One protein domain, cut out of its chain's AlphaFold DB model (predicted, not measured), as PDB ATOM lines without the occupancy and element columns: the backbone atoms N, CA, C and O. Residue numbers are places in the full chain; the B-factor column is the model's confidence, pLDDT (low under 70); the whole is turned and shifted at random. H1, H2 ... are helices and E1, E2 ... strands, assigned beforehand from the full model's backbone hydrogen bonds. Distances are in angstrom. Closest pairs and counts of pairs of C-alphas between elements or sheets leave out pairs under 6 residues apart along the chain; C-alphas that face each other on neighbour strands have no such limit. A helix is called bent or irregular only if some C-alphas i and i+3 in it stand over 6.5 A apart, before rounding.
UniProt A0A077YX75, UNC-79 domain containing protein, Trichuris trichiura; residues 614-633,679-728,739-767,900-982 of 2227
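Overview. This is residues 614 to 633, 679 to 728, 739 to 767 and 900 to 982 of the 2227 residues of the protein "UNC-79 domain containing protein" of Trichuris trichiura (UniProt A0A077YX75). Two rows of three helices lie side by side, H1, H3 and H5 in one and H2, H4 and H6 in the other, the rows running opposite ways: an up-and-down bundle, each helix running against the one before it. H8 extends the first row beyond H5, H7 makes a helical hairpin with H8, and the small strand hairpin E1 and E2 packs on H8 at one end of the longest axis. The printed part has 182 residues with eight named helices and two named strands, in the order H1 H2 H3 H4 E1 E2 H5 H6 H7 H8; it is mostly helix, and E1 and E2 are antiparallel. It is compact, with a radius of gyration of the C-alphas of 16.7 A and spans of 52 by 39 by 35 A.

Arrangement. Begin at H1, residues 616 to 632, which touches H2, residues 680 to 697, at Leu 616 and Gln 695, closest C-alphas 6.2 A apart; they run opposite ways at a shallow tilt of 19 degrees. Look next at H3, residues 710 to 722: its closest C-alpha to H5, residues 917 to 928, is that of Ser 720, 5.2 A from that of Leu 921, and the two touch. H4, residues 745 to 764, touches H6, residues 935 to 951, at Thr 751 and Val 937, closest C-alphas 5.0 A apart, running the same way at 12 degrees, a shallow tilt. In E1, residues 900 to 903, and E2, residues 906 to 909, find N 901 and O 908 within hydrogen-bond range at 2.8 A. H8, residues 963 to 981, has its Trp 968 C-alpha 5.5 A from that of Thr 903, the closest to E1. H7, residues 954 to 961, touches H6 only at the corner, and only just, with 3 pairs of C-alphas within 8 A; the closest are Cys 949 and Leu 955, 5.7 A. Every O i to N i+4 pair is within hydrogen-bond range in H1 to H6; H7 has 1 of 4, with 1 of 5 O i to N i+3 pairs, and H8 has 11 of 15.

Along the chain. Find C-alpha 616 at (-23.534, 44.757, -33.927), where H1 begins its 24.1 A. H2 measures 25.0 A, H4 28.7 A and H6 22.9 A. H8 measures 25.0 A and ends at C-alpha 981, (-44.646, 48.519, -64.691). H8 is irregular, with C-alphas 972 and 975 7.5 A apart, and H7 only just, with 957 and 960 6.9 A apart.

Size, cuts and confidence. The farthest C-alphas, Ile 614 and Gln 905, are 53.1 A apart. Residues 634 to 678, 729 to 738 and 768 to 899 are not printed; the gaps are 14.8 A, 22.3 A and 35.4 A. The link from H2 to H3 is long. Mean pLDDT of the printed part is 75.0, with 65 residues under 70, among them 624 to 633.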
ATOM      1  N   ILE A 614     -16.177  41.534 -35.000       56.74
ATOM      2  CA  ILE A 614     -16.670  42.937 -34.786       56.74
ATOM      3  C   ILE A 614     -18.145  43.033 -34.238       56.74
ATOM      4  O   ILE A 614     -18.982  42.273 -34.714       56.74
ATOM      5  N   PRO A 615     -18.535  43.959 -33.309       63.22
ATOM      6  CA  PRO A 615     -19.897  44.041 -32.700       63.22
ATOM      7  C   PRO A 615     -21.042  44.789 -33.447       63.22
ATOM      8  O   PRO A 615     -20.842  45.827 -34.077       63.22
ATOM      9  N   LEU A 616     -22.293  44.346 -33.224       64.00
ATOM     10  CA  LEU A 616     -23.534  44.757 -33.927       64.00
ATOM     11  C   LEU A 616     -24.013  46.228 -33.756       64.00
ATOM     12  O   LEU A 616     -24.317  46.859 -34.767       64.00
ATOM     13  N   PRO A 617     -24.087  46.834 -32.550       59.63
ATOM     14  CA  PRO A 617     -24.536  48.232 -32.412       59.63
ATOM     15  C   PRO A 617     -23.523  49.249 -32.953       59.63
ATOM     16  O   PRO A 617     -23.900  50.337 -33.387       59.63
ATOM     17  N   ILE A 618     -22.234  48.888 -32.936       64.57
ATOM     18  CA  ILE A 618     -21.158  49.654 -33.580       64.57
ATOM     19  C   ILE A 618     -21.342  49.581 -35.095       64.57
ATOM     20  O   ILE A 618     -21.283  50.609 -35.756       64.57
ATOM     21  N   LEU A 619     -21.654  48.396 -35.631       67.78
ATOM     22  CA  LEU A 619     -21.970  48.237 -37.045       67.78
ATOM     23  C   LEU A 619     -23.193  49.073 -37.450       67.78
ATOM     24  O   LEU A 619     -23.072  49.895 -38.344       67.78
ATOM     25  N   LEU A 620     -24.345  48.939 -36.783       69.86
ATOM     26  CA  LEU A 620     -25.570  49.674 -37.146       69.86
ATOM     27  C   LEU A 620     -25.438  51.199 -37.003       69.86
ATOM     28  O   LEU A 620     -26.024  51.934 -37.800       69.86
ATOM     29  N   SER A 621     -24.666  51.694 -36.030       66.35
ATOM     30  CA  SER A 621     -24.384  53.132 -35.936       66.35
ATOM     31  C   SER A 621     -23.438  53.595 -37.048       66.35
ATOM     32  O   SER A 621     -23.693  54.640 -37.647       66.35
ATOM     33  N   LEU A 622     -22.428  52.790 -37.407       66.82
ATOM     34  CA  LEU A 622     -21.607  52.993 -38.604       66.82
ATOM     35  C   LEU A 622     -22.471  52.980 -39.879       66.82
ATOM     36  O   LEU A 622     -22.285  53.841 -40.730       66.82
ATOM     37  N   MET A 623     -23.472  52.091 -39.981       71.87
ATOM     38  CA  MET A 623     -24.421  52.043 -41.102       71.87
ATOM     39  C   MET A 623     -25.263  53.302 -41.213       71.87
ATOM     40  O   MET A 623     -25.341  53.888 -42.292       71.87
ATOM     41  N   LYS A 624     -25.855  53.759 -40.107       66.17
ATOM     42  CA  LYS A 624     -26.631  54.997 -40.119       66.17
ATOM     43  C   LYS A 624     -25.753  56.214 -40.413       66.17
ATOM     44  O   LYS A 624     -26.175  57.096 -41.150       66.17
ATOM     45  N   THR A 625     -24.533  56.254 -39.879       67.89
ATOM     46  CA  THR A 625     -23.585  57.353 -40.120       67.89
ATOM     47  C   THR A 625     -23.126  57.364 -41.576       67.89
ATOM     48  O   THR A 625     -23.138  58.416 -42.197       67.89
ATOM     49  N   ALA A 626     -22.824  56.205 -42.165       64.30
ATOM     50  CA  ALA A 626     -22.504  56.083 -43.584       64.30
ATOM     51  C   ALA A 626     -23.676  56.533 -44.473       64.30
ATOM     52  O   ALA A 626     -23.487  57.379 -45.340       64.30
ATOM     53  N   ALA A 627     -24.899  56.056 -44.214       62.48
ATOM     54  CA  ALA A 627     -26.089  56.468 -44.961       62.48
ATOM     55  C   ALA A 627     -26.373  57.980 -44.840       62.48
ATOM     56  O   ALA A 627     -26.679  58.636 -45.833       62.48
ATOM     57  N   LEU A 628     -26.224  58.557 -43.642       61.94
ATOM     58  CA  LEU A 628     -26.375  59.999 -43.423       61.94
ATOM     59  C   LEU A 628     -25.268  60.818 -44.094       61.94
ATOM     60  O   LEU A 628     -25.571  61.871 -44.645       61.94
ATOM     61  N   ASN A 629     -24.022  60.337 -44.094       63.07
ATOM     62  CA  ASN A 629     -22.925  60.988 -44.806       63.07
ATOM     63  C   ASN A 629     -23.220  61.018 -46.314       63.07
ATOM     64  O   ASN A 629     -23.144  62.082 -46.916       63.07
ATOM     65  N   VAL A 630     -23.658  59.896 -46.899       62.84
ATOM     66  CA  VAL A 630     -24.061  59.807 -48.319       62.84
ATOM     67  C   VAL A 630     -25.247  60.725 -48.642       62.84
ATOM     68  O   VAL A 630     -25.286  61.316 -49.715       62.84
ATOM     69  N   LEU A 631     -26.196  60.900 -47.715       54.04
ATOM     70  CA  LEU A 631     -27.312  61.850 -47.849       54.04
ATOM     71  C   LEU A 631     -26.904  63.331 -47.719       54.04
ATOM     72  O   LEU A 631     -27.678  64.190 -48.132       54.04
ATOM     73  N   GLN A 632     -25.751  63.638 -47.114       52.31
ATOM     74  CA  GLN A 632     -25.278  65.010 -46.881       52.31
ATOM     75  C   GLN A 632     -24.313  65.534 -47.952       52.31
ATOM     76  O   GLN A 632     -24.017  66.729 -47.946       52.31
ATOM     77  N   LEU A 633     -23.839  64.694 -48.880       43.39
ATOM     78  CA  LEU A 633     -23.145  65.194 -50.066       43.39
ATOM     79  C   LEU A 633     -24.150  65.906 -50.989       43.39
ATOM     80  O   LEU A 633     -25.096  65.304 -51.494       43.39
ATOM     81  N   ASN A 679     -20.778  53.122 -57.412       57.18
ATOM     82  CA  ASN A 679     -21.476  52.087 -56.671       57.18
ATOM     83  C   ASN A 679     -20.798  51.850 -55.308       57.18
ATOM     84  O   ASN A 679     -21.228  50.954 -54.596       57.18
ATOM     85  N   THR A 680     -19.817  52.660 -54.879       60.12
ATOM     86  CA  THR A 680     -19.107  52.536 -53.595       60.12
ATOM     87  C   THR A 680     -20.068  52.470 -52.457       60.12
ATOM     88  O   THR A 680     -19.965  51.586 -51.619       60.12
ATOM     89  N   ASN A 681     -21.078  53.325 -52.498       64.98
ATOM     90  CA  ASN A 681     -22.153  53.322 -51.531       64.98
ATOM     91  C   ASN A 681     -22.907  51.981 -51.560       64.98
ATOM     92  O   ASN A 681     -23.136  51.400 -50.510       64.98
ATOM     93  N   VAL A 682     -23.195  51.430 -52.743       71.96
ATOM     94  CA  VAL A 682     -23.871  50.135 -52.946       71.96
ATOM     95  C   VAL A 682     -23.016  48.949 -52.491       71.96
ATOM     96  O   VAL A 682     -23.478  48.168 -51.668       71.96
ATOM     97  N   VAL A 683     -21.772  48.813 -52.960       70.08
ATOM     98  CA  VAL A 683     -20.838  47.739 -52.582       70.08
ATOM     99  C   VAL A 683     -20.544  47.795 -51.084       70.08
ATOM    100  O   VAL A 683     -20.570  46.767 -50.409       70.08
ATOM    101  N   MET A 684     -20.359  48.995 -50.534       68.61
ATOM    102  CA  MET A 684     -20.239  49.229 -49.098       68.61
ATOM    103  C   MET A 684     -21.531  48.815 -48.370       68.61
ATOM    104  O   MET A 684     -21.445  48.069 -47.400       68.61
ATOM    105  N   PHE A 685     -22.727  49.183 -48.850       74.80
ATOM    106  CA  PHE A 685     -24.001  48.744 -48.262       74.80
ATOM    107  C   PHE A 685     -24.235  47.229 -48.378       74.80
ATOM    108  O   PHE A 685     -24.800  46.657 -47.449       74.80
ATOM    109  N   ILE A 686     -23.779  46.557 -49.441       75.25
ATOM    110  CA  ILE A 686     -23.802  45.088 -49.559       75.25
ATOM    111  C   ILE A 686     -22.870  44.479 -48.530       75.25
ATOM    112  O   ILE A 686     -23.312  43.641 -47.761       75.25
ATOM    113  N   ILE A 687     -21.612  44.927 -48.459       69.46
ATOM    114  CA  ILE A 687     -20.645  44.463 -47.457       69.46
ATOM    115  C   ILE A 687     -21.199  44.700 -46.047       69.46
ATOM    116  O   ILE A 687     -21.057  43.849 -45.177       69.46
ATOM    117  N   MET A 688     -21.890  45.813 -45.811       73.52
ATOM    118  CA  MET A 688     -22.506  46.111 -44.521       73.52
ATOM    119  C   MET A 688     -23.763  45.286 -44.255       73.52
ATOM    120  O   MET A 688     -23.969  44.939 -43.098       73.52
ATOM    121  N   LEU A 689     -24.563  44.914 -45.262       77.03
ATOM    122  CA  LEU A 689     -25.643  43.931 -45.114       77.03
ATOM    123  C   LEU A 689     -25.095  42.517 -44.890       77.03
ATOM    124  O   LEU A 689     -25.597  41.830 -44.009       77.03
ATOM    125  N   ASP A 690     -24.047  42.100 -45.598       75.24
ATOM    126  CA  ASP A 690     -23.364  40.815 -45.404       75.24
ATOM    127  C   ASP A 690     -22.776  40.730 -43.995       75.24
ATOM    128  O   ASP A 690     -23.034  39.769 -43.272       75.24
ATOM    129  N   ILE A 691     -22.057  41.765 -43.546       70.63
ATOM    130  CA  ILE A 691     -21.564  41.846 -42.168       70.63
ATOM    131  C   ILE A 691     -22.750  41.927 -41.195       70.63
ATOM    132  O   ILE A 691     -22.710  41.253 -40.172       70.63
ATOM    133  N   LEU A 692     -23.826  42.671 -41.479       76.57
ATOM    134  CA  LEU A 692     -24.988  42.779 -40.585       76.57
ATOM    135  C   LEU A 692     -25.681  41.431 -40.403       76.57
ATOM    136  O   LEU A 692     -25.861  40.999 -39.267       76.57
ATOM    137  N   MET A 693     -26.017  40.741 -41.491       77.05
ATOM    138  CA  MET A 693     -26.589  39.399 -41.463       77.05
ATOM    139  C   MET A 693     -25.634  38.422 -40.785       77.05
ATOM    140  O   MET A 693     -26.056  37.678 -39.905       77.05
ATOM    141  N   ARG A 694     -24.336  38.463 -41.111       75.64
ATOM    142  CA  ARG A 694     -23.342  37.572 -40.508       75.64
ATOM    143  C   ARG A 694     -23.164  37.824 -39.012       75.64
ATOM    144  O   ARG A 694     -23.015  36.868 -38.259       75.64
ATOM    145  N   GLN A 695     -23.238  39.074 -38.551       72.91
ATOM    146  CA  GLN A 695     -23.235  39.397 -37.123       72.91
ATOM    147  C   GLN A 695     -24.585  39.089 -36.449       72.91
ATOM    148  O   GLN A 695     -24.583  38.672 -35.294       72.91
ATOM    149  N   MET A 696     -25.726  39.205 -37.142       73.25
ATOM    150  CA  MET A 696     -27.041  38.752 -36.650       73.25
ATOM    151  C   MET A 696     -27.107  37.223 -36.507       73.25
ATOM    152  O   MET A 696     -27.685  36.734 -35.537       73.25
ATOM    153  N   GLU A 697     -26.478  36.467 -37.412       68.57
ATOM    154  CA  GLU A 697     -26.266  35.020 -37.276       68.57
ATOM    155  C   GLU A 697     -25.377  34.692 -36.072       68.57
ATOM    156  O   GLU A 697     -25.715  33.814 -35.282       68.57
ATOM    157  N   LEU A 698     -24.262  35.412 -35.910       64.78
ATOM    158  CA  LEU A 698     -23.337  35.242 -34.783       64.78
ATOM    159  C   LEU A 698     -23.912  35.734 -33.431       64.78
ATOM    160  O   LEU A 698     -23.275  35.499 -32.405       64.78
ATOM    161  N   SER A 699     -25.092  36.379 -33.415       66.36
ATOM    162  CA  SER A 699     -25.702  37.009 -32.222       66.36
ATOM    163  C   SER A 699     -27.151  36.579 -31.890       66.36
ATOM    164  O   SER A 699     -27.756  37.172 -31.003       66.36
ATOM    165  N   GLU A 700     -27.713  35.561 -32.557       61.90
ATOM    166  CA  GLU A 700     -28.988  34.882 -32.199       61.90
ATOM    167  C   GLU A 700     -30.306  35.723 -32.209       61.90
ATOM    168  O   GLU A 700     -31.116  35.663 -31.281       61.90
ATOM    169  N   PHE A 701     -30.593  36.471 -33.286       67.83
ATOM    170  CA  PHE A 701     -31.821  37.296 -33.439       67.83
ATOM    171  C   PHE A 701     -33.157  36.507 -33.623       67.83
ATOM    172  O   PHE A 701     -33.191  35.468 -34.290       67.83
ATOM    173  N   GLN A 702     -34.291  37.021 -33.100       60.90
ATOM    174  CA  GLN A 702     -35.634  36.393 -33.193       60.90
ATOM    175  C   GLN A 702     -36.437  36.802 -34.448       60.90
ATOM    176  O   GLN A 702     -36.440  37.961 -34.846       60.90
ATOM    177  N   LYS A 703     -37.177  35.860 -35.051       69.40
ATOM    178  CA  LYS A 703     -37.836  36.010 -36.370       69.40
ATOM    179  C   LYS A 703     -39.378  36.072 -36.274       69.40
ATOM    180  O   LYS A 703     -39.952  35.569 -35.312       69.40
ATOM    181  N   GLU A 704     -40.032  36.626 -37.300       65.12
ATOM    182  CA  GLU A 704     -41.484  36.546 -37.604       65.12
ATOM    183  C   GLU A 704     -42.505  37.246 -36.660       65.12
ATOM    184  O   GLU A 704     -43.703  36.979 -36.759       65.12
ATOM    185  N   GLN A 705     -42.113  38.166 -35.763       64.78
ATOM    186  CA  GLN A 705     -43.078  38.825 -34.844       64.78
ATOM    187  C   GLN A 705     -43.961  39.936 -35.466       64.78
ATOM    188  O   GLN A 705     -44.846  40.468 -34.790       64.78
ATOM    189  N   GLY A 706     -43.765  40.283 -36.741       67.55
ATOM    190  CA  GLY A 706     -44.483  41.364 -37.419       67.55
ATOM    191  C   GLY A 706     -43.874  42.754 -37.185       67.55
ATOM    192  O   GLY A 706     -43.032  42.963 -36.315       67.55
ATOM    193  N   THR A 707     -44.333  43.742 -37.958       69.64
ATOM    194  CA  THR A 707     -43.714  45.082 -38.055       69.64
ATOM    195  C   THR A 707     -43.820  45.951 -36.796       69.64
ATOM    196  O   THR A 707     -43.212  47.015 -36.746       69.64
ATOM    197  N   LYS A 708     -44.572  45.534 -35.767       67.09
ATOM    198  CA  LYS A 708     -44.903  46.359 -34.588       67.09
ATOM    199  C   LYS A 708     -43.884  46.290 -33.435       67.09
ATOM    200  O   LYS A 708     -44.177  46.815 -32.361       67.09
ATOM    201  N   THR A 709     -42.736  45.631 -33.602       74.92
ATOM    202  CA  THR A 709     -41.658  45.603 -32.592       74.92
ATOM    203  C   THR A 709     -40.671  46.758 -32.791       74.92
ATOM    204  O   THR A 709     -40.412  47.169 -33.921       74.92
ATOM    205  N   ASP A 710     -40.088  47.266 -31.701       67.90
ATOM    206  CA  ASP A 710     -39.170  48.417 -31.750       67.90
ATOM    207  C   ASP A 710     -37.926  48.129 -32.609       67.90
ATOM    208  O   ASP A 710     -37.522  48.958 -33.421       67.90
ATOM    209  N   GLU A 711     -37.359  46.922 -32.501       70.17
ATOM    210  CA  GLU A 711     -36.224  46.479 -33.321       70.17
ATOM    211  C   GLU A 711     -36.586  46.429 -34.814       70.17
ATOM    212  O   GLU A 711     -35.823  46.926 -35.644       70.17
ATOM    213  N   ALA A 712     -37.775  45.920 -35.169       78.11
ATOM    214  CA  ALA A 712     -38.255  45.936 -36.549       78.11
ATOM    215  C   ALA A 712     -38.481  47.367 -37.054       78.11
ATOM    216  O   ALA A 712     -38.088  47.680 -38.173       78.11
ATOM    217  N   GLN A 713     -39.059  48.259 -36.242       80.56
ATOM    218  CA  GLN A 713     -39.239  49.668 -36.611       80.56
ATOM    219  C   GLN A 713     -37.890  50.382 -36.813       80.56
ATOM    220  O   GLN A 713     -37.773  51.176 -37.745       80.56
ATOM    221  N   ILE A 714     -36.857  50.074 -36.017       76.87
ATOM    222  CA  ILE A 714     -35.495  50.602 -36.213       76.87
ATOM    223  C   ILE A 714     -34.894  50.074 -37.520       76.87
ATOM    224  O   ILE A 714     -34.440  50.878 -38.335       76.87
ATOM    225  N   VAL A 715     -34.929  48.757 -37.760       82.69
ATOM    226  CA  VAL A 715     -34.401  48.147 -38.994       82.69
ATOM    227  C   VAL A 715     -35.120  48.703 -40.225       82.69
ATOM    228  O   VAL A 715     -34.464  49.201 -41.135       82.69
ATOM    229  N   LEU A 716     -36.457  48.731 -40.232       84.49
ATOM    230  CA  LEU A 716     -37.257  49.299 -41.324       84.49
ATOM    231  C   LEU A 716     -37.018  50.808 -41.505       84.49
ATOM    232  O   LEU A 716     -37.075  51.303 -42.631       84.49
ATOM    233  N   SER A 717     -36.715  51.549 -40.433       80.68
ATOM    234  CA  SER A 717     -36.343  52.964 -40.530       80.68
ATOM    235  C   SER A 717     -34.968  53.151 -41.171       80.68
ATOM    236  O   SER A 717     -34.850  53.980 -42.067       80.68
ATOM    237  N   VAL A 718     -33.957  52.366 -40.776       80.96
ATOM    238  CA  VAL A 718     -32.624  52.390 -41.408       80.96
ATOM    239  C   VAL A 718     -32.721  51.945 -42.870       80.96
ATOM    240  O   VAL A 718     -32.170  52.611 -43.739       80.96
ATOM    241  N   MET A 719     -33.501  50.908 -43.186       83.20
ATOM    242  CA  MET A 719     -33.779  50.521 -44.575       83.20
ATOM    243  C   MET A 719     -34.461  51.648 -45.361       83.20
ATOM    244  O   MET A 719     -34.096  51.900 -46.503       83.20
ATOM    245  N   SER A 720     -35.418  52.367 -44.765       81.49
ATOM    246  CA  SER A 720     -36.071  53.513 -45.413       81.49
ATOM    247  C   SER A 720     -35.140  54.722 -45.593       81.49
ATOM    248  O   SER A 720     -35.382  55.524 -46.495       81.49
ATOM    249  N   GLU A 721     -34.098  54.860 -44.766       78.13
ATOM    250  CA  GLU A 721     -33.010  55.837 -44.932       78.13
ATOM    251  C   GLU A 721     -32.058  55.402 -46.064       78.13
ATOM    252  O   GLU A 721     -31.835  56.178 -46.990       78.13
ATOM    253  N   VAL A 722     -31.590  54.146 -46.075       81.86
ATOM    254  CA  VAL A 722     -30.693  53.592 -47.115       81.86
ATOM    255  C   VAL A 722     -31.356  53.566 -48.499       81.86
ATOM    256  O   VAL A 722     -30.759  54.010 -49.475       81.86
ATOM    257  N   VAL A 723     -32.622  53.146 -48.605       80.58
ATOM    258  CA  VAL A 723     -33.385  53.181 -49.871       80.58
ATOM    259  C   VAL A 723     -33.582  54.617 -50.380       80.58
ATOM    260  O   VAL A 723     -33.702  54.821 -51.583       80.58
ATOM    261  N   ARG A 724     -33.599  55.622 -49.492       76.64
ATOM    262  CA  ARG A 724     -33.691  57.046 -49.866       76.64
ATOM    263  C   ARG A 724     -32.350  57.713 -50.157       76.64
ATOM    264  O   ARG A 724     -32.372  58.818 -50.697       76.64
ATOM    265  N   CYS A 725     -31.222  57.094 -49.807       73.65
ATOM    266  CA  CYS A 725     -29.908  57.631 -50.148       73.65
ATOM    267  C   CYS A 725     -29.810  57.829 -51.669       73.65
ATOM    268  O   CYS A 725     -30.383  57.040 -52.421       73.65
ATOM    269  N   PRO A 726     -29.103  58.855 -52.158       61.21
ATOM    270  CA  PRO A 726     -28.711  58.902 -53.558       61.21
ATOM    271  C   PRO A 726     -27.796  57.710 -53.868       61.21
ATOM    272  O   PRO A 726     -26.646  57.648 -53.438       61.21
ATOM    273  N   TRP A 727     -28.309  56.751 -54.637       61.50
ATOM    274  CA  TRP A 727     -27.481  55.744 -55.293       61.50
ATOM    275  C   TRP A 727     -26.778  56.465 -56.453       61.50
ATOM    276  O   TRP A 727     -27.332  56.547 -57.550       61.50
ATOM    277  N   TYR A 728     -25.630  57.097 -56.176       48.96
ATOM    278  CA  TYR A 728     -24.872  57.913 -57.133       48.96
ATOM    279  C   TYR A 728     -24.362  57.059 -58.301       48.96
ATOM    280  O   TYR A 728     -23.258  56.530 -58.286       48.96
ATOM    281  N   ASP A 739     -26.801  40.742 -71.288       49.58
ATOM    282  CA  ASP A 739     -28.076  40.442 -70.587       49.58
ATOM    283  C   ASP A 739     -28.630  41.696 -69.843       49.58
ATOM    284  O   ASP A 739     -28.942  41.652 -68.653       49.58
ATOM    285  N   GLU A 740     -28.682  42.833 -70.560       57.06
ATOM    286  CA  GLU A 740     -28.988  44.247 -70.234       57.06
ATOM    287  C   GLU A 740     -28.438  44.798 -68.901       57.06
ATOM    288  O   GLU A 740     -27.712  45.797 -68.881       57.06
ATOM    289  N   TYR A 741     -28.792  44.158 -67.791       65.00
ATOM    290  CA  TYR A 741     -28.519  44.553 -66.411       65.00
ATOM    291  C   TYR A 741     -27.585  43.575 -65.688       65.00
ATOM    292  O   TYR A 741     -26.803  44.012 -64.847       65.00
ATOM    293  N   ALA A 742     -27.596  42.283 -66.040       58.82
ATOM    294  CA  ALA A 742     -26.812  41.254 -65.346       58.82
ATOM    295  C   ALA A 742     -25.289  41.473 -65.454       58.82
ATOM    296  O   ALA A 742     -24.546  41.185 -64.513       58.82
ATOM    297  N   ASP A 743     -24.835  42.036 -66.580       61.83
ATOM    298  CA  ASP A 743     -23.430  42.379 -66.838       61.83
ATOM    299  C   ASP A 743     -23.003  43.725 -66.220       61.83
ATOM    300  O   ASP A 743     -21.814  44.049 -66.184       61.83
ATOM    301  N   CYS A 744     -23.944  44.534 -65.723       70.45
ATOM    302  CA  CYS A 744     -23.611  45.790 -65.065       70.45
ATOM    303  C   CYS A 744     -23.362  45.574 -63.575       70.45
ATOM    304  O   CYS A 744     -24.255  45.154 -62.845       70.45
ATOM    305  N   LEU A 745     -22.163  45.946 -63.115       68.87
ATOM    306  CA  LEU A 745     -21.781  45.863 -61.705       68.87
ATOM    307  C   LEU A 745     -22.763  46.627 -60.804       68.87
ATOM    308  O   LEU A 745     -23.279  46.024 -59.874       68.87
ATOM    309  N   PHE A 746     -23.126  47.881 -61.127       70.56
ATOM    310  CA  PHE A 746     -24.126  48.630 -60.348       70.56
ATOM    311  C   PHE A 746     -25.455  47.886 -60.251       70.56
ATOM    312  O   PHE A 746     -25.998  47.776 -59.156       70.56
ATOM    313  N   CYS A 747     -26.003  47.417 -61.379       76.91
ATOM    314  CA  CYS A 747     -27.281  46.708 -61.392       76.91
ATOM    315  C   CYS A 747     -27.180  45.432 -60.581       76.91
ATOM    316  O   CYS A 747     -27.846  45.352 -59.563       76.91
ATOM    317  N   ARG A 748     -26.276  44.518 -60.944       78.46
ATOM    318  CA  ARG A 748     -26.037  43.246 -60.251       78.46
ATOM    319  C   ARG A 748     -25.856  43.426 -58.744       78.46
ATOM    320  O   ARG A 748     -26.459  42.703 -57.954       78.46
ATOM    321  N   ASP A 749     -25.046  44.397 -58.339       77.73
ATOM    322  CA  ASP A 749     -24.759  44.671 -56.934       77.73
ATOM    323  C   ASP A 749     -26.002  45.299 -56.255       77.73
ATOM    324  O   ASP A 749     -26.387  44.896 -55.155       77.73
ATOM    325  N   SER A 750     -26.757  46.156 -56.954       79.54
ATOM    326  CA  SER A 750     -28.094  46.590 -56.513       79.54
ATOM    327  C   SER A 750     -29.074  45.420 -56.376       79.54
ATOM    328  O   SER A 750     -29.808  45.358 -55.391       79.54
ATOM    329  N   THR A 751     -29.090  44.472 -57.317       82.41
ATOM    330  CA  THR A 751     -29.936  43.278 -57.277       82.41
ATOM    331  C   THR A 751     -29.619  42.458 -56.032       82.41
ATOM    332  O   THR A 751     -30.537  42.078 -55.307       82.41
ATOM    333  N   VAL A 752     -28.330  42.252 -55.732       83.29
ATOM    334  CA  VAL A 752     -27.859  41.575 -54.514       83.29
ATOM    335  C   VAL A 752     -28.319  42.327 -53.264       83.29
ATOM    336  O   VAL A 752     -28.931  41.716 -52.391       83.29
ATOM    337  N   PHE A 753     -28.133  43.650 -53.182       87.50
ATOM    338  CA  PHE A 753     -28.651  44.437 -52.054       87.50
ATOM    339  C   PHE A 753     -30.164  44.234 -51.860       87.50
ATOM    340  O   PHE A 753     -30.622  43.997 -50.741       87.50
ATOM    341  N   PHE A 754     -30.953  44.304 -52.937       88.17
ATOM    342  CA  PHE A 754     -32.407  44.183 -52.847       88.17
ATOM    343  C   PHE A 754     -32.884  42.746 -52.576       88.17
ATOM    344  O   PHE A 754     -33.905  42.583 -51.907       88.17
ATOM    345  N   GLN A 755     -32.137  41.714 -52.984       86.32
ATOM    346  CA  GLN A 755     -32.348  40.328 -52.542       86.32
ATOM    347  C   GLN A 755     -32.200  40.213 -51.019       86.32
ATOM    348  O   GLN A 755     -33.126  39.762 -50.343       86.32
ATOM    349  N   LEU A 756     -31.087  40.706 -50.466       83.60
ATOM    350  CA  LEU A 756     -30.830  40.685 -49.021       83.60
ATOM    351  C   LEU A 756     -31.859  41.523 -48.239       83.60
ATOM    352  O   LEU A 756     -32.326  41.118 -47.174       83.60
ATOM    353  N   ALA A 757     -32.286  42.663 -48.791       88.36
ATOM    354  CA  ALA A 757     -33.351  43.488 -48.224       88.36
ATOM    355  C   ALA A 757     -34.718  42.772 -48.205       88.36
ATOM    356  O   ALA A 757     -35.457  42.890 -47.225       88.36
ATOM    357  N   VAL A 758     -35.058  42.003 -49.248       88.79
ATOM    358  CA  VAL A 758     -36.276  41.173 -49.272       88.79
ATOM    359  C   VAL A 758     -36.214  40.088 -48.204       88.79
ATOM    360  O   VAL A 758     -37.188  39.929 -47.467       88.79
ATOM    361  N   GLU A 759     -35.094  39.371 -48.084       84.33
ATOM    362  CA  GLU A 759     -34.917  38.353 -47.041       84.33
ATOM    363  C   GLU A 759     -35.058  38.964 -45.638       84.33
ATOM    364  O   GLU A 759     -35.762  38.408 -44.792       84.33
ATOM    365  N   LEU A 760     -34.499  40.158 -45.415       85.92
ATOM    366  CA  LEU A 760     -34.631  40.905 -44.163       85.92
ATOM    367  C   LEU A 760     -36.082  41.340 -43.874       85.92
ATOM    368  O   LEU A 760     -36.554  41.174 -42.751       85.92
ATOM    369  N   VAL A 761     -36.842  41.831 -44.860       85.55
ATOM    370  CA  VAL A 761     -38.269  42.182 -44.670       85.55
ATOM    371  C   VAL A 761     -39.132  40.938 -44.440       85.55
ATOM    372  O   VAL A 761     -40.048  40.965 -43.612       85.55
ATOM    373  N   GLN A 762     -38.838  39.825 -45.116       83.69
ATOM    374  CA  GLN A 762     -39.510  38.544 -44.880       83.69
ATOM    375  C   GLN A 762     -39.215  38.000 -43.474       83.69
ATOM    376  O   GLN A 762     -40.126  37.478 -42.836       83.69
ATOM    377  N   LEU A 763     -38.001  38.207 -42.949       80.94
ATOM    378  CA  LEU A 763     -37.611  37.865 -41.573       80.94
ATOM    379  C   LEU A 763     -38.473  38.562 -40.505       80.94
ATOM    380  O   LEU A 763     -38.704  38.002 -39.432       80.94
ATOM    381  N   LEU A 764     -38.920  39.789 -40.794       81.17
ATOM    382  CA  LEU A 764     -39.717  40.635 -39.899       81.17
ATOM    383  C   LEU A 764     -41.234  40.431 -40.062       81.17
ATOM    384  O   LEU A 764     -41.998  40.757 -39.155       81.17
ATOM    385  N   SER A 765     -41.684  39.922 -41.208       78.42
ATOM    386  CA  SER A 765     -43.106  39.828 -41.564       78.42
ATOM    387  C   SER A 765     -43.802  38.618 -40.913       78.42
ATOM    388  O   SER A 765     -43.160  37.589 -40.693       78.42
ATOM    389  N   PRO A 766     -45.116  38.688 -40.621       69.57
ATOM    390  CA  PRO A 766     -45.870  37.542 -40.125       69.57
ATOM    391  C   PRO A 766     -46.142  36.527 -41.250       69.57
ATOM    392  O   PRO A 766     -46.160  36.868 -42.438       69.57
ATOM    393  N   LYS A 767     -46.400  35.265 -40.880       60.63
ATOM    394  CA  LYS A 767     -46.732  34.206 -41.846       60.63
ATOM    395  C   LYS A 767     -48.062  34.497 -42.569       60.63
ATOM    396  O   LYS A 767     -49.057  34.777 -41.890       60.63
ATOM    397  N   PHE A 900     -49.380  69.240 -47.371       63.74
ATOM    398  CA  PHE A 900     -50.668  68.887 -47.968       63.74
ATOM    399  C   PHE A 900     -50.510  67.889 -49.124       63.74
ATOM    400  O   PHE A 900     -49.778  68.127 -50.080       63.74
ATOM    401  N   LEU A 901     -51.270  66.797 -49.062       56.64
ATOM    402  CA  LEU A 901     -51.443  65.805 -50.118       56.64
ATOM    403  C   LEU A 901     -52.653  66.188 -50.981       56.64
ATOM    404  O   LEU A 901     -53.777  66.271 -50.482       56.64
ATOM    405  N   TYR A 902     -52.428  66.430 -52.271       68.84
ATOM    406  CA  TYR A 902     -53.450  66.879 -53.221       68.84
ATOM    407  C   TYR A 902     -54.090  65.683 -53.936       68.84
ATOM    408  O   TYR A 902     -53.388  64.859 -54.519       68.84
ATOM    409  N   THR A 903     -55.419  65.594 -53.908       73.68
ATOM    410  CA  THR A 903     -56.207  64.513 -54.528       73.68
ATOM    411  C   THR A 903     -57.364  65.082 -55.344       73.68
ATOM    412  O   THR A 903     -57.758  66.234 -55.144       73.68
ATOM    413  N   ARG A 904     -57.991  64.265 -56.197       65.40
ATOM    414  CA  ARG A 904     -59.233  64.637 -56.904       65.40
ATOM    415  C   ARG A 904     -60.408  64.910 -55.952       65.40
ATOM    416  O   ARG A 904     -61.382  65.530 -56.362       65.40
ATOM    417  N   GLN A 905     -60.314  64.467 -54.694       66.90
ATOM    418  CA  GLN A 905     -61.317  64.673 -53.641       66.90
ATOM    419  C   GLN A 905     -60.999  65.872 -52.719       66.90
ATOM    420  O   GLN A 905     -61.784  66.168 -51.822       66.90
ATOM    421  N   GLY A 906     -59.870  66.568 -52.918       66.96
ATOM    422  CA  GLY A 906     -59.435  67.705 -52.096       66.96
ATOM    423  C   GLY A 906     -58.006  67.575 -51.557       66.96
ATOM    424  O   GLY A 906     -57.231  66.721 -51.995       66.96
ATOM    425  N   LYS A 907     -57.640  68.443 -50.603       63.83
ATOM    426  CA  LYS A 907     -56.312  68.471 -49.961       63.83
ATOM    427  C   LYS A 907     -56.373  67.849 -48.559       63.83
ATOM    428  O   LYS A 907     -57.201  68.260 -47.751       63.83
ATOM    429  N   PHE A 908     -55.465  66.927 -48.241       68.46
ATOM    430  CA  PHE A 908     -55.330  66.305 -46.914       68.46
ATOM    431  C   PHE A 908     -54.020  66.725 -46.243       68.46
ATOM    432  O   PHE A 908     -52.986  66.738 -46.900       68.46
ATOM    433  N   ARG A 909     -54.023  67.025 -44.940       62.46
ATOM    434  CA  ARG A 909     -52.809  67.402 -44.196       62.46
ATOM    435  C   ARG A 909     -52.246  66.197 -43.439       62.46
ATOM    436  O   ARG A 909     -52.879  65.743 -42.492       62.46
ATOM    437  N   ILE A 910     -51.092  65.674 -43.859       65.63
ATOM    438  CA  ILE A 910     -50.442  64.492 -43.257       65.63
ATOM    439  C   ILE A 910     -48.924  64.696 -43.289       65.63
ATOM    440  O   ILE A 910     -48.372  65.041 -44.333       65.63
ATOM    441  N   ARG A 911     -48.236  64.461 -42.165       63.07
ATOM    442  CA  ARG A 911     -46.766  64.495 -42.091       63.07
ATOM    443  C   ARG A 911     -46.172  63.110 -42.317       63.07
ATOM    444  O   ARG A 911     -46.661  62.123 -41.773       63.07
ATOM    445  N   PHE A 912     -45.094  63.030 -43.095       67.83
ATOM    446  CA  PHE A 912     -44.468  61.747 -43.424       67.83
ATOM    447  C   PHE A 912     -43.757  61.094 -42.228       67.83
ATOM    448  O   PHE A 912     -43.645  59.869 -42.207       67.83
ATOM    449  N   GLU A 913     -43.311  61.859 -41.223       67.69
ATOM    450  CA  GLU A 913     -42.711  61.302 -40.002       67.69
ATOM    451  C   GLU A 913     -43.738  60.587 -39.108       67.69
ATOM    452  O   GLU A 913     -43.388  59.630 -38.421       67.69
ATOM    453  N   GLU A 914     -45.005  61.018 -39.142       71.09
ATOM    454  CA  GLU A 914     -46.107  60.481 -38.323       71.09
ATOM    455  C   GLU A 914     -46.655  59.142 -38.854       71.09
ATOM    456  O   GLU A 914     -47.451  58.478 -38.188       71.09
ATOM    457  N   LEU A 915     -46.218  58.719 -40.045       78.11
ATOM    458  CA  LEU A 915     -46.571  57.429 -40.632       78.11
ATOM    459  C   LEU A 915     -45.739  56.284 -40.005       78.11
ATOM    460  O   LEU A 915     -44.526  56.443 -39.806       78.11
ATOM    461  N   PRO A 916     -46.327  55.095 -39.764       82.89
ATOM    462  CA  PRO A 916     -45.596  53.864 -39.436       82.89
ATOM    463  C   PRO A 916     -44.447  53.550 -40.412       82.89
ATOM    464  O   PRO A 916     -44.522  53.896 -41.598       82.89
ATOM    465  N   ALA A 917     -43.376  52.892 -39.942       81.82
ATOM    466  CA  ALA A 917     -42.182  52.648 -40.763       81.82
ATOM    467  C   ALA A 917     -42.482  51.818 -42.021       81.82
ATOM    468  O   ALA A 917     -41.896  52.073 -43.069       81.82
ATOM    469  N   GLU A 918     -43.444  50.897 -41.957       87.02
ATOM    470  CA  GLU A 918     -43.944  50.139 -43.105       87.02
ATOM    471  C   GLU A 918     -44.553  51.034 -44.200       87.02
ATOM    472  O   GLU A 918     -44.294  50.809 -45.382       87.02
ATOM    473  N   LEU A 919     -45.292  52.092 -43.844       85.13
ATOM    474  CA  LEU A 919     -45.862  53.032 -44.820       85.13
ATOM    475  C   LEU A 919     -44.799  53.989 -45.366       85.13
ATOM    476  O   LEU A 919     -44.786  54.271 -46.565       85.13
ATOM    477  N   ARG A 920     -43.865  54.439 -44.515       85.94
ATOM    478  CA  ARG A 920     -42.671  55.185 -44.952       85.94
ATOM    479  C   ARG A 920     -41.813  54.365 -45.913       85.94
ATOM    480  O   ARG A 920     -41.295  54.927 -46.875       85.94
ATOM    481  N   LEU A 921     -41.685  53.054 -45.695       88.59
ATOM    482  CA  LEU A 921     -40.958  52.155 -46.586       88.59
ATOM    483  C   LEU A 921     -41.718  51.913 -47.896       88.59
ATOM    484  O   LEU A 921     -41.104  52.036 -48.949       88.59
ATOM    485  N   ILE A 922     -43.039  51.681 -47.875       86.78
ATOM    486  CA  ILE A 922     -43.856  51.622 -49.106       86.78
ATOM    487  C   ILE A 922     -43.704  52.922 -49.911       86.78
ATOM    488  O   ILE A 922     -43.473  52.871 -51.118       86.78
ATOM    489  N   HIS A 923     -43.774  54.086 -49.260       86.30
ATOM    490  CA  HIS A 923     -43.570  55.373 -49.924       86.30
ATOM    491  C   HIS A 923     -42.148  55.513 -50.495       86.30
ATOM    492  O   HIS A 923     -41.997  55.903 -51.652       86.30
ATOM    493  N   ALA A 924     -41.109  55.154 -49.734       84.11
ATOM    494  CA  ALA A 924     -39.719  55.193 -50.192       84.11
ATOM    495  C   ALA A 924     -39.480  54.268 -51.400       84.11
ATOM    496  O   ALA A 924     -38.920  54.707 -52.399       84.11
ATOM    497  N   LEU A 925     -39.972  53.026 -51.356       88.35
ATOM    498  CA  LEU A 925     -39.883  52.071 -52.465       88.35
ATOM    499  C   LEU A 925     -40.636  52.578 -53.700       88.35
ATOM    500  O   LEU A 925     -40.079  52.634 -54.792       88.35
ATOM    501  N   MET A 926     -41.881  53.030 -53.550       87.55
ATOM    502  CA  MET A 926     -42.677  53.480 -54.696       87.55
ATOM    503  C   MET A 926     -42.226  54.837 -55.269       87.55
ATOM    504  O   MET A 926     -42.508  55.140 -56.429       87.55
ATOM    505  N   THR A 927     -41.504  55.668 -54.511       81.86
ATOM    506  CA  THR A 927     -40.874  56.898 -55.039       81.86
ATOM    507  C   THR A 927     -39.529  56.642 -55.722       81.86
ATOM    508  O   THR A 927     -39.136  57.434 -56.580       81.86
ATOM    509  N   THR A 928     -38.857  55.529 -55.418       80.62
ATOM    510  CA  THR A 928     -37.563  55.143 -56.014       80.62
ATOM    511  C   THR A 928     -37.684  54.147 -57.169       80.62
ATOM    512  O   THR A 928     -36.845  54.171 -58.062       80.62
ATOM    513  N   ILE A 929     -38.750  53.339 -57.239       85.05
ATOM    514  CA  ILE A 929     -38.899  52.247 -58.225       85.05
ATOM    515  C   ILE A 929     -38.823  52.675 -59.703       85.05
ATOM    516  O   ILE A 929     -38.348  51.915 -60.542       85.05
ATOM    517  N   GLU A 930     -39.258  53.894 -60.040       76.15
ATOM    518  CA  GLU A 930     -39.140  54.442 -61.406       76.15
ATOM    519  C   GLU A 930     -37.724  54.956 -61.727       76.15
ATOM    520  O   GLU A 930     -37.409  55.154 -62.897       76.15
ATOM    521  N   LYS A 931     -36.877  55.185 -60.711       74.38
ATOM    522  CA  LYS A 931     -35.498  55.678 -60.871       74.38
ATOM    523  C   LYS A 931     -34.503  54.553 -61.158       74.38
ATOM    524  O   LYS A 931     -33.520  54.787 -61.852       74.38
ATOM    525  N   HIS A 932     -34.746  53.349 -60.639       76.88
ATOM    526  CA  HIS A 932     -33.917  52.186 -60.962       76.88
ATOM    527  C   HIS A 932     -34.220  51.715 -62.397       76.88
ATOM    528  O   HIS A 932     -35.391  51.586 -62.761       76.88
ATOM    529  N   PRO A 933     -33.208  51.447 -63.240       71.16
ATOM    530  CA  PRO A 933     -33.447  50.928 -64.583       71.16
ATOM    531  C   PRO A 933     -33.702  49.406 -64.559       71.16
ATOM    532  O   PRO A 933     -34.603  48.936 -65.250       71.16
ATOM    533  N   ASP A 934     -33.014  48.684 -63.674       78.03
ATOM    534  CA  ASP A 934     -33.000  47.221 -63.541       78.03
ATOM    535  C   ASP A 934     -34.384  46.599 -63.194       78.03
ATOM    536  O   ASP A 934     -35.030  47.031 -62.227       78.03
ATOM    537  N   PRO A 935     -34.871  45.605 -63.970       78.62
ATOM    538  CA  PRO A 935     -36.108  44.868 -63.721       78.62
ATOM    539  C   PRO A 935     -36.045  43.951 -62.492       78.62
ATOM    540  O   PRO A 935     -37.042  43.855 -61.778       78.62
ATOM    541  N   ASP A 936     -34.913  43.317 -62.192       81.83
ATOM    542  CA  ASP A 936     -34.791  42.413 -61.046       81.83
ATOM    543  C   ASP A 936     -34.841  43.217 -59.742       81.83
ATOM    544  O   ASP A 936     -35.585  42.877 -58.819       81.83
ATOM    545  N   VAL A 937     -34.166  44.371 -59.698       85.09
ATOM    546  CA  VAL A 937     -34.319  45.347 -58.602       85.09
ATOM    547  C   VAL A 937     -35.787  45.750 -58.426       85.09
ATOM    548  O   VAL A 937     -36.314  45.670 -57.314       85.09
ATOM    549  N   LYS A 938     -36.495  46.110 -59.508       87.92
ATOM    550  CA  LYS A 938     -37.938  46.428 -59.450       87.92
ATOM    551  C   LYS A 938     -38.767  45.257 -58.931       87.92
ATOM    552  O   LYS A 938     -39.676  45.478 -58.132       87.92
ATOM    553  N   TYR A 939     -38.463  44.030 -59.350       90.21
ATOM    554  CA  TYR A 939     -39.136  42.820 -58.888       90.21
ATOM    555  C   TYR A 939     -38.976  42.633 -57.374       90.21
ATOM    556  O   TYR A 939     -39.975  42.469 -56.672       90.21
ATOM    557  N   TYR A 940     -37.756  42.747 -56.842       90.15
ATOM    558  CA  TYR A 940     -37.503  42.637 -55.402       90.15
ATOM    559  C   TYR A 940     -38.127  43.794 -54.602       90.15
ATOM    560  O   TYR A 940     -38.739  43.561 -53.555       90.15
ATOM    561  N   MET A 941     -38.098  45.027 -55.120       90.03
ATOM    562  CA  MET A 941     -38.821  46.163 -54.529       90.03
ATOM    563  C   MET A 941     -40.337  45.915 -54.468       90.03
ATOM    564  O   MET A 941     -40.963  46.135 -53.428       90.03
ATOM    565  N   LEU A 942     -40.935  45.409 -55.551       91.46
ATOM    566  CA  LEU A 942     -42.353  45.042 -55.595       91.46
ATOM    567  C   LEU A 942     -42.679  43.848 -54.703       91.46
ATOM    568  O   LEU A 942     -43.778  43.797 -54.160       91.46
ATOM    569  N   LEU A 943     -41.750  42.911 -54.514       91.73
ATOM    570  CA  LEU A 943     -41.927  41.790 -53.600       91.73
ATOM    571  C   LEU A 943     -41.973  42.273 -52.142       91.73
ATOM    572  O   LEU A 943     -42.853  41.835 -51.404       91.73
ATOM    573  N   MET A 944     -41.148  43.255 -51.753       91.46
ATOM    574  CA  MET A 944     -41.295  43.937 -50.457       91.46
ATOM    575  C   MET A 944     -42.652  44.646 -50.335       91.46
ATOM    576  O   MET A 944     -43.337  44.472 -49.328       91.46
ATOM    577  N   VAL A 945     -43.092  45.390 -51.359       90.47
ATOM    578  CA  VAL A 945     -44.417  46.046 -51.356       90.47
ATOM    579  C   VAL A 945     -45.549  45.015 -51.257       90.47
ATOM    580  O   VAL A 945     -46.463  45.198 -50.457       90.47
ATOM    581  N   LYS A 946     -45.481  43.900 -51.993       90.53
ATOM    582  CA  LYS A 946     -46.432  42.776 -51.917       90.53
ATOM    583  C   LYS A 946     -46.491  42.200 -50.506       90.53
ATOM    584  O   LYS A 946     -47.586  42.034 -49.975       90.53
ATOM    585  N   THR A 947     -45.343  41.945 -49.883       85.59
ATOM    586  CA  THR A 947     -45.259  41.437 -48.509       85.59
ATOM    587  C   THR A 947     -45.867  42.425 -47.507       85.59
ATOM    588  O   THR A 947     -46.706  42.028 -46.701       85.59
ATOM    589  N   LEU A 948     -45.542  43.718 -47.586       86.63
ATOM    590  CA  LEU A 948     -46.092  44.733 -46.676       86.63
ATOM    591  C   LEU A 948     -47.605  44.955 -46.880       86.63
ATOM    592  O   LEU A 948     -48.358  45.049 -45.910       86.63
ATOM    593  N   CYS A 949     -48.081  45.000 -48.125       85.37
ATOM    594  CA  CYS A 949     -49.495  45.215 -48.429       85.37
ATOM    595  C   CYS A 949     -50.367  43.993 -48.108       85.37
ATOM    596  O   CYS A 949     -51.430  44.166 -47.516       85.37
ATOM    597  N   LEU A 950     -49.932  42.778 -48.476       80.63
ATOM    598  CA  LEU A 950     -50.747  41.560 -48.373       80.63
ATOM    599  C   LEU A 950     -50.497  40.753 -47.091       80.63
ATOM    600  O   LEU A 950     -51.462  40.273 -46.505       80.63
ATOM    601  N   ASN A 951     -49.249  40.613 -46.625       79.33
ATOM    602  CA  ASN A 951     -48.954  39.825 -45.416       79.33
ATOM    603  C   ASN A 951     -49.091  40.674 -44.142       79.33
ATOM    604  O   ASN A 951     -49.581  40.181 -43.130       79.33
ATOM    605  N   CYS A 952     -48.687  41.950 -44.182       76.71
ATOM    606  CA  CYS A 952     -48.831  42.875 -43.046       76.71
ATOM    607  C   CYS A 952     -50.137  43.699 -43.084       76.71
ATOM    608  O   CYS A 952     -50.373  44.514 -42.189       76.71
ATOM    609  N   CYS A 953     -50.983  43.513 -44.108       76.58
ATOM    610  CA  CYS A 953     -52.244  44.241 -44.321       76.58
ATOM    611  C   CYS A 953     -52.108  45.781 -44.316       76.58
ATOM    612  O   CYS A 953     -53.062  46.486 -43.977       76.58
ATOM    613  N   ALA A 954     -50.940  46.328 -44.681       79.72
ATOM    614  CA  ALA A 954     -50.594  47.730 -44.422       79.72
ATOM    615  C   ALA A 954     -51.600  48.745 -45.004       79.72
ATOM    616  O   ALA A 954     -52.009  49.670 -44.303       79.72
ATOM    617  N   LEU A 955     -52.060  48.550 -46.247       78.29
ATOM    618  CA  LEU A 955     -53.038  49.444 -46.887       78.29
ATOM    619  C   LEU A 955     -54.460  49.296 -46.321       78.29
ATOM    620  O   LEU A 955     -55.205  50.273 -46.287       78.29
ATOM    621  N   LYS A 956     -54.830  48.102 -45.838       69.83
ATOM    622  CA  LYS A 956     -56.137  47.855 -45.210       69.83
ATOM    623  C   LYS A 956     -56.212  48.510 -43.828       69.83
ATOM    624  O   LYS A 956     -57.198  49.168 -43.521       69.83
ATOM    625  N   ASN A 957     -55.141  48.422 -43.035       71.36
ATOM    626  CA  ASN A 957     -55.044  49.087 -41.727       71.36
ATOM    627  C   ASN A 957     -55.167  50.622 -41.851       71.36
ATOM    628  O   ASN A 957     -55.759  51.282 -41.002       71.36
ATOM    629  N   VAL A 958     -54.655  51.181 -42.950       70.31
ATOM    630  CA  VAL A 958     -54.682  52.615 -43.272       70.31
ATOM    631  C   VAL A 958     -56.082  53.166 -43.580       70.31
ATOM    632  O   VAL A 958     -56.294  54.368 -43.415       70.31
ATOM    633  N   GLN A 959     -57.039  52.333 -44.013       64.07
ATOM    634  CA  GLN A 959     -58.315  52.799 -44.586       64.07
ATOM    635  C   GLN A 959     -59.167  53.658 -43.633       64.07
ATOM    636  O   GLN A 959     -59.982  54.459 -44.096       64.07
ATOM    637  N   PHE A 960     -58.967  53.503 -42.319       63.77
ATOM    638  CA  PHE A 960     -59.638  54.281 -41.279       63.77
ATOM    639  C   PHE A 960     -58.783  55.464 -40.796       63.77
ATOM    640  O   PHE A 960     -59.209  56.607 -40.928       63.77
ATOM    641  N   GLU A 961     -57.579  55.210 -40.268       67.92
ATOM    642  CA  GLU A 961     -56.761  56.241 -39.600       67.92
ATOM    643  C   GLU A 961     -56.107  57.237 -40.571       67.92
ATOM    644  O   GLU A 961     -56.030  58.426 -40.274       67.92
ATOM    645  N   TYR A 962     -55.678  56.785 -41.756       74.52
ATOM    646  CA  TYR A 962     -54.928  57.605 -42.717       74.52
ATOM    647  C   TYR A 962     -55.581  57.597 -44.110       74.52
ATOM    648  O   TYR A 962     -54.900  57.575 -45.137       74.52
ATOM    649  N   ARG A 963     -56.921  57.655 -44.170       77.11
ATOM    650  CA  ARG A 963     -57.707  57.634 -45.424       77.11
ATOM    651  C   ARG A 963     -57.219  58.636 -46.484       77.11
ATOM    652  O   ARG A 963     -57.198  58.303 -47.666       77.11
ATOM    653  N   GLY A 964     -56.791  59.832 -46.073       75.45
ATOM    654  CA  GLY A 964     -56.230  60.839 -46.983       75.45
ATOM    655  C   GLY A 964     -54.938  60.387 -47.677       75.45
ATOM    656  O   GLY A 964     -54.767  60.624 -48.871       75.45
ATOM    657  N   PHE A 965     -54.069  59.660 -46.962       82.26
ATOM    658  CA  PHE A 965     -52.877  59.041 -47.545       82.26
ATOM    659  C   PHE A 965     -53.260  57.919 -48.513       82.26
ATOM    660  O   PHE A 965     -52.645  57.816 -49.566       82.26
ATOM    661  N   LEU A 966     -54.293  57.119 -48.212       83.06
ATOM    662  CA  LEU A 966     -54.736  56.040 -49.102       83.06
ATOM    663  C   LEU A 966     -55.212  56.560 -50.461       83.06
ATOM    664  O   LEU A 966     -54.751  56.071 -51.488       83.06
ATOM    665  N   ILE A 967     -56.104  57.557 -50.460       80.38
ATOM    666  CA  ILE A 967     -56.651  58.158 -51.688       80.38
ATOM    667  C   ILE A 967     -55.512  58.773 -52.508       80.38
ATOM    668  O   ILE A 967     -55.358  58.472 -53.690       80.38
ATOM    669  N   TRP A 968     -54.652  59.566 -51.858       83.45
ATOM    670  CA  TRP A 968     -53.490  60.172 -52.504       83.45
ATOM    671  C   TRP A 968     -52.512  59.139 -53.073       83.45
ATOM    672  O   TRP A 968     -52.043  59.294 -54.204       83.45
ATOM    673  N   ALA A 969     -52.224  58.077 -52.318       83.69
ATOM    674  CA  ALA A 969     -51.336  57.008 -52.743       83.69
ATOM    675  C   ALA A 969     -51.931  56.242 -53.927       83.69
ATOM    676  O   ALA A 969     -51.203  55.972 -54.877       83.69
ATOM    677  N   GLN A 970     -53.232  55.933 -53.924       84.56
ATOM    678  CA  GLN A 970     -53.900  55.298 -55.063       84.56
ATOM    679  C   GLN A 970     -53.806  56.144 -56.333       84.56
ATOM    680  O   GLN A 970     -53.363  55.623 -57.357       84.56
ATOM    681  N   GLU A 971     -54.178  57.425 -56.249       81.18
ATOM    682  CA  GLU A 971     -54.201  58.356 -57.383       81.18
ATOM    683  C   GLU A 971     -52.807  58.607 -57.975       81.18
ATOM    684  O   GLU A 971     -52.635  58.539 -59.192       81.18
ATOM    685  N   ASN A 972     -51.802  58.866 -57.131       80.64
ATOM    686  CA  ASN A 972     -50.520  59.412 -57.585       80.64
ATOM    687  C   ASN A 972     -49.375  58.389 -57.658       80.64
ATOM    688  O   ASN A 972     -48.422  58.598 -58.410       80.64
ATOM    689  N   ILE A 973     -49.421  57.298 -56.880       84.39
ATOM    690  CA  ILE A 973     -48.240  56.446 -56.643       84.39
ATOM    691  C   ILE A 973     -48.485  54.954 -56.891       84.39
ATOM    692  O   ILE A 973     -47.651  54.313 -57.517       84.39
ATOM    693  N   LEU A 974     -49.585  54.377 -56.412       88.10
ATOM    694  CA  LEU A 974     -49.832  52.936 -56.459       88.10
ATOM    695  C   LEU A 974     -50.299  52.520 -57.854       88.10
ATOM    696  O   LEU A 974     -49.505  52.009 -58.640       88.10
ATOM    697  N   ILE A 975     -51.563  52.786 -58.201       87.92
ATOM    698  CA  ILE A 975     -52.161  52.303 -59.455       87.92
ATOM    699  C   ILE A 975     -51.428  52.888 -60.667       87.92
ATOM    700  O   ILE A 975     -51.102  52.151 -61.592       87.92
ATOM    701  N   SER A 976     -51.091  54.182 -60.621       86.88
ATOM    702  CA  SER A 976     -50.333  54.871 -61.674       86.88
ATOM    703  C   SER A 976     -48.982  54.200 -61.976       86.88
ATOM    704  O   SER A 976     -48.665  53.950 -63.140       86.88
ATOM    705  N   LYS A 977     -48.194  53.829 -60.954       89.17
ATOM    706  CA  LYS A 977     -46.882  53.192 -61.175       89.17
ATOM    707  C   LYS A 977     -46.990  51.696 -61.452       89.17
ATOM    708  O   LYS A 977     -46.283  51.212 -62.327       89.17
ATOM    709  N   PHE A 978     -47.900  50.970 -60.796       92.35
ATOM    710  CA  PHE A 978     -48.153  49.562 -61.129       92.35
ATOM    711  C   PHE A 978     -48.592  49.402 -62.591       92.35
ATOM    712  O   PHE A 978     -48.130  48.487 -63.262       92.35
ATOM    713  N   TRP A 979     -49.402  50.328 -63.116       92.08
ATOM    714  CA  TRP A 979     -49.797  50.349 -64.526       92.08
ATOM    715  C   TRP A 979     -48.618  50.574 -65.487       92.08
ATOM    716  O   TRP A 979     -48.524  49.898 -66.508       92.08
ATOM    717  N   LYS A 980     -47.681  51.474 -65.157       86.78
ATOM    718  CA  LYS A 980     -46.449  51.695 -65.946       86.78
ATOM    719  C   LYS A 980     -45.496  50.491 -65.947       86.78
ATOM    720  O   LYS A 980     -44.729  50.331 -66.895       86.78
ATOM    721  N   LEU A 981     -45.526  49.679 -64.888       88.65
ATOM    722  CA  LEU A 981     -44.646  48.519 -64.691       88.65
ATOM    723  C   LEU A 981     -45.180  47.216 -65.317       88.65
ATOM    724  O   LEU A 981     -44.425  46.254 -65.421       88.65
ATOM    725  N   LEU A 982     -46.441  47.177 -65.769       89.49
ATOM    726  CA  LEU A 982     -46.985  46.054 -66.541       89.49
ATOM    727  C   LEU A 982     -46.318  45.988 -67.927       89.49
ATOM    728  O   LEU A 982     -46.585  46.820 -68.793       89.49
TER     729      LEU A 982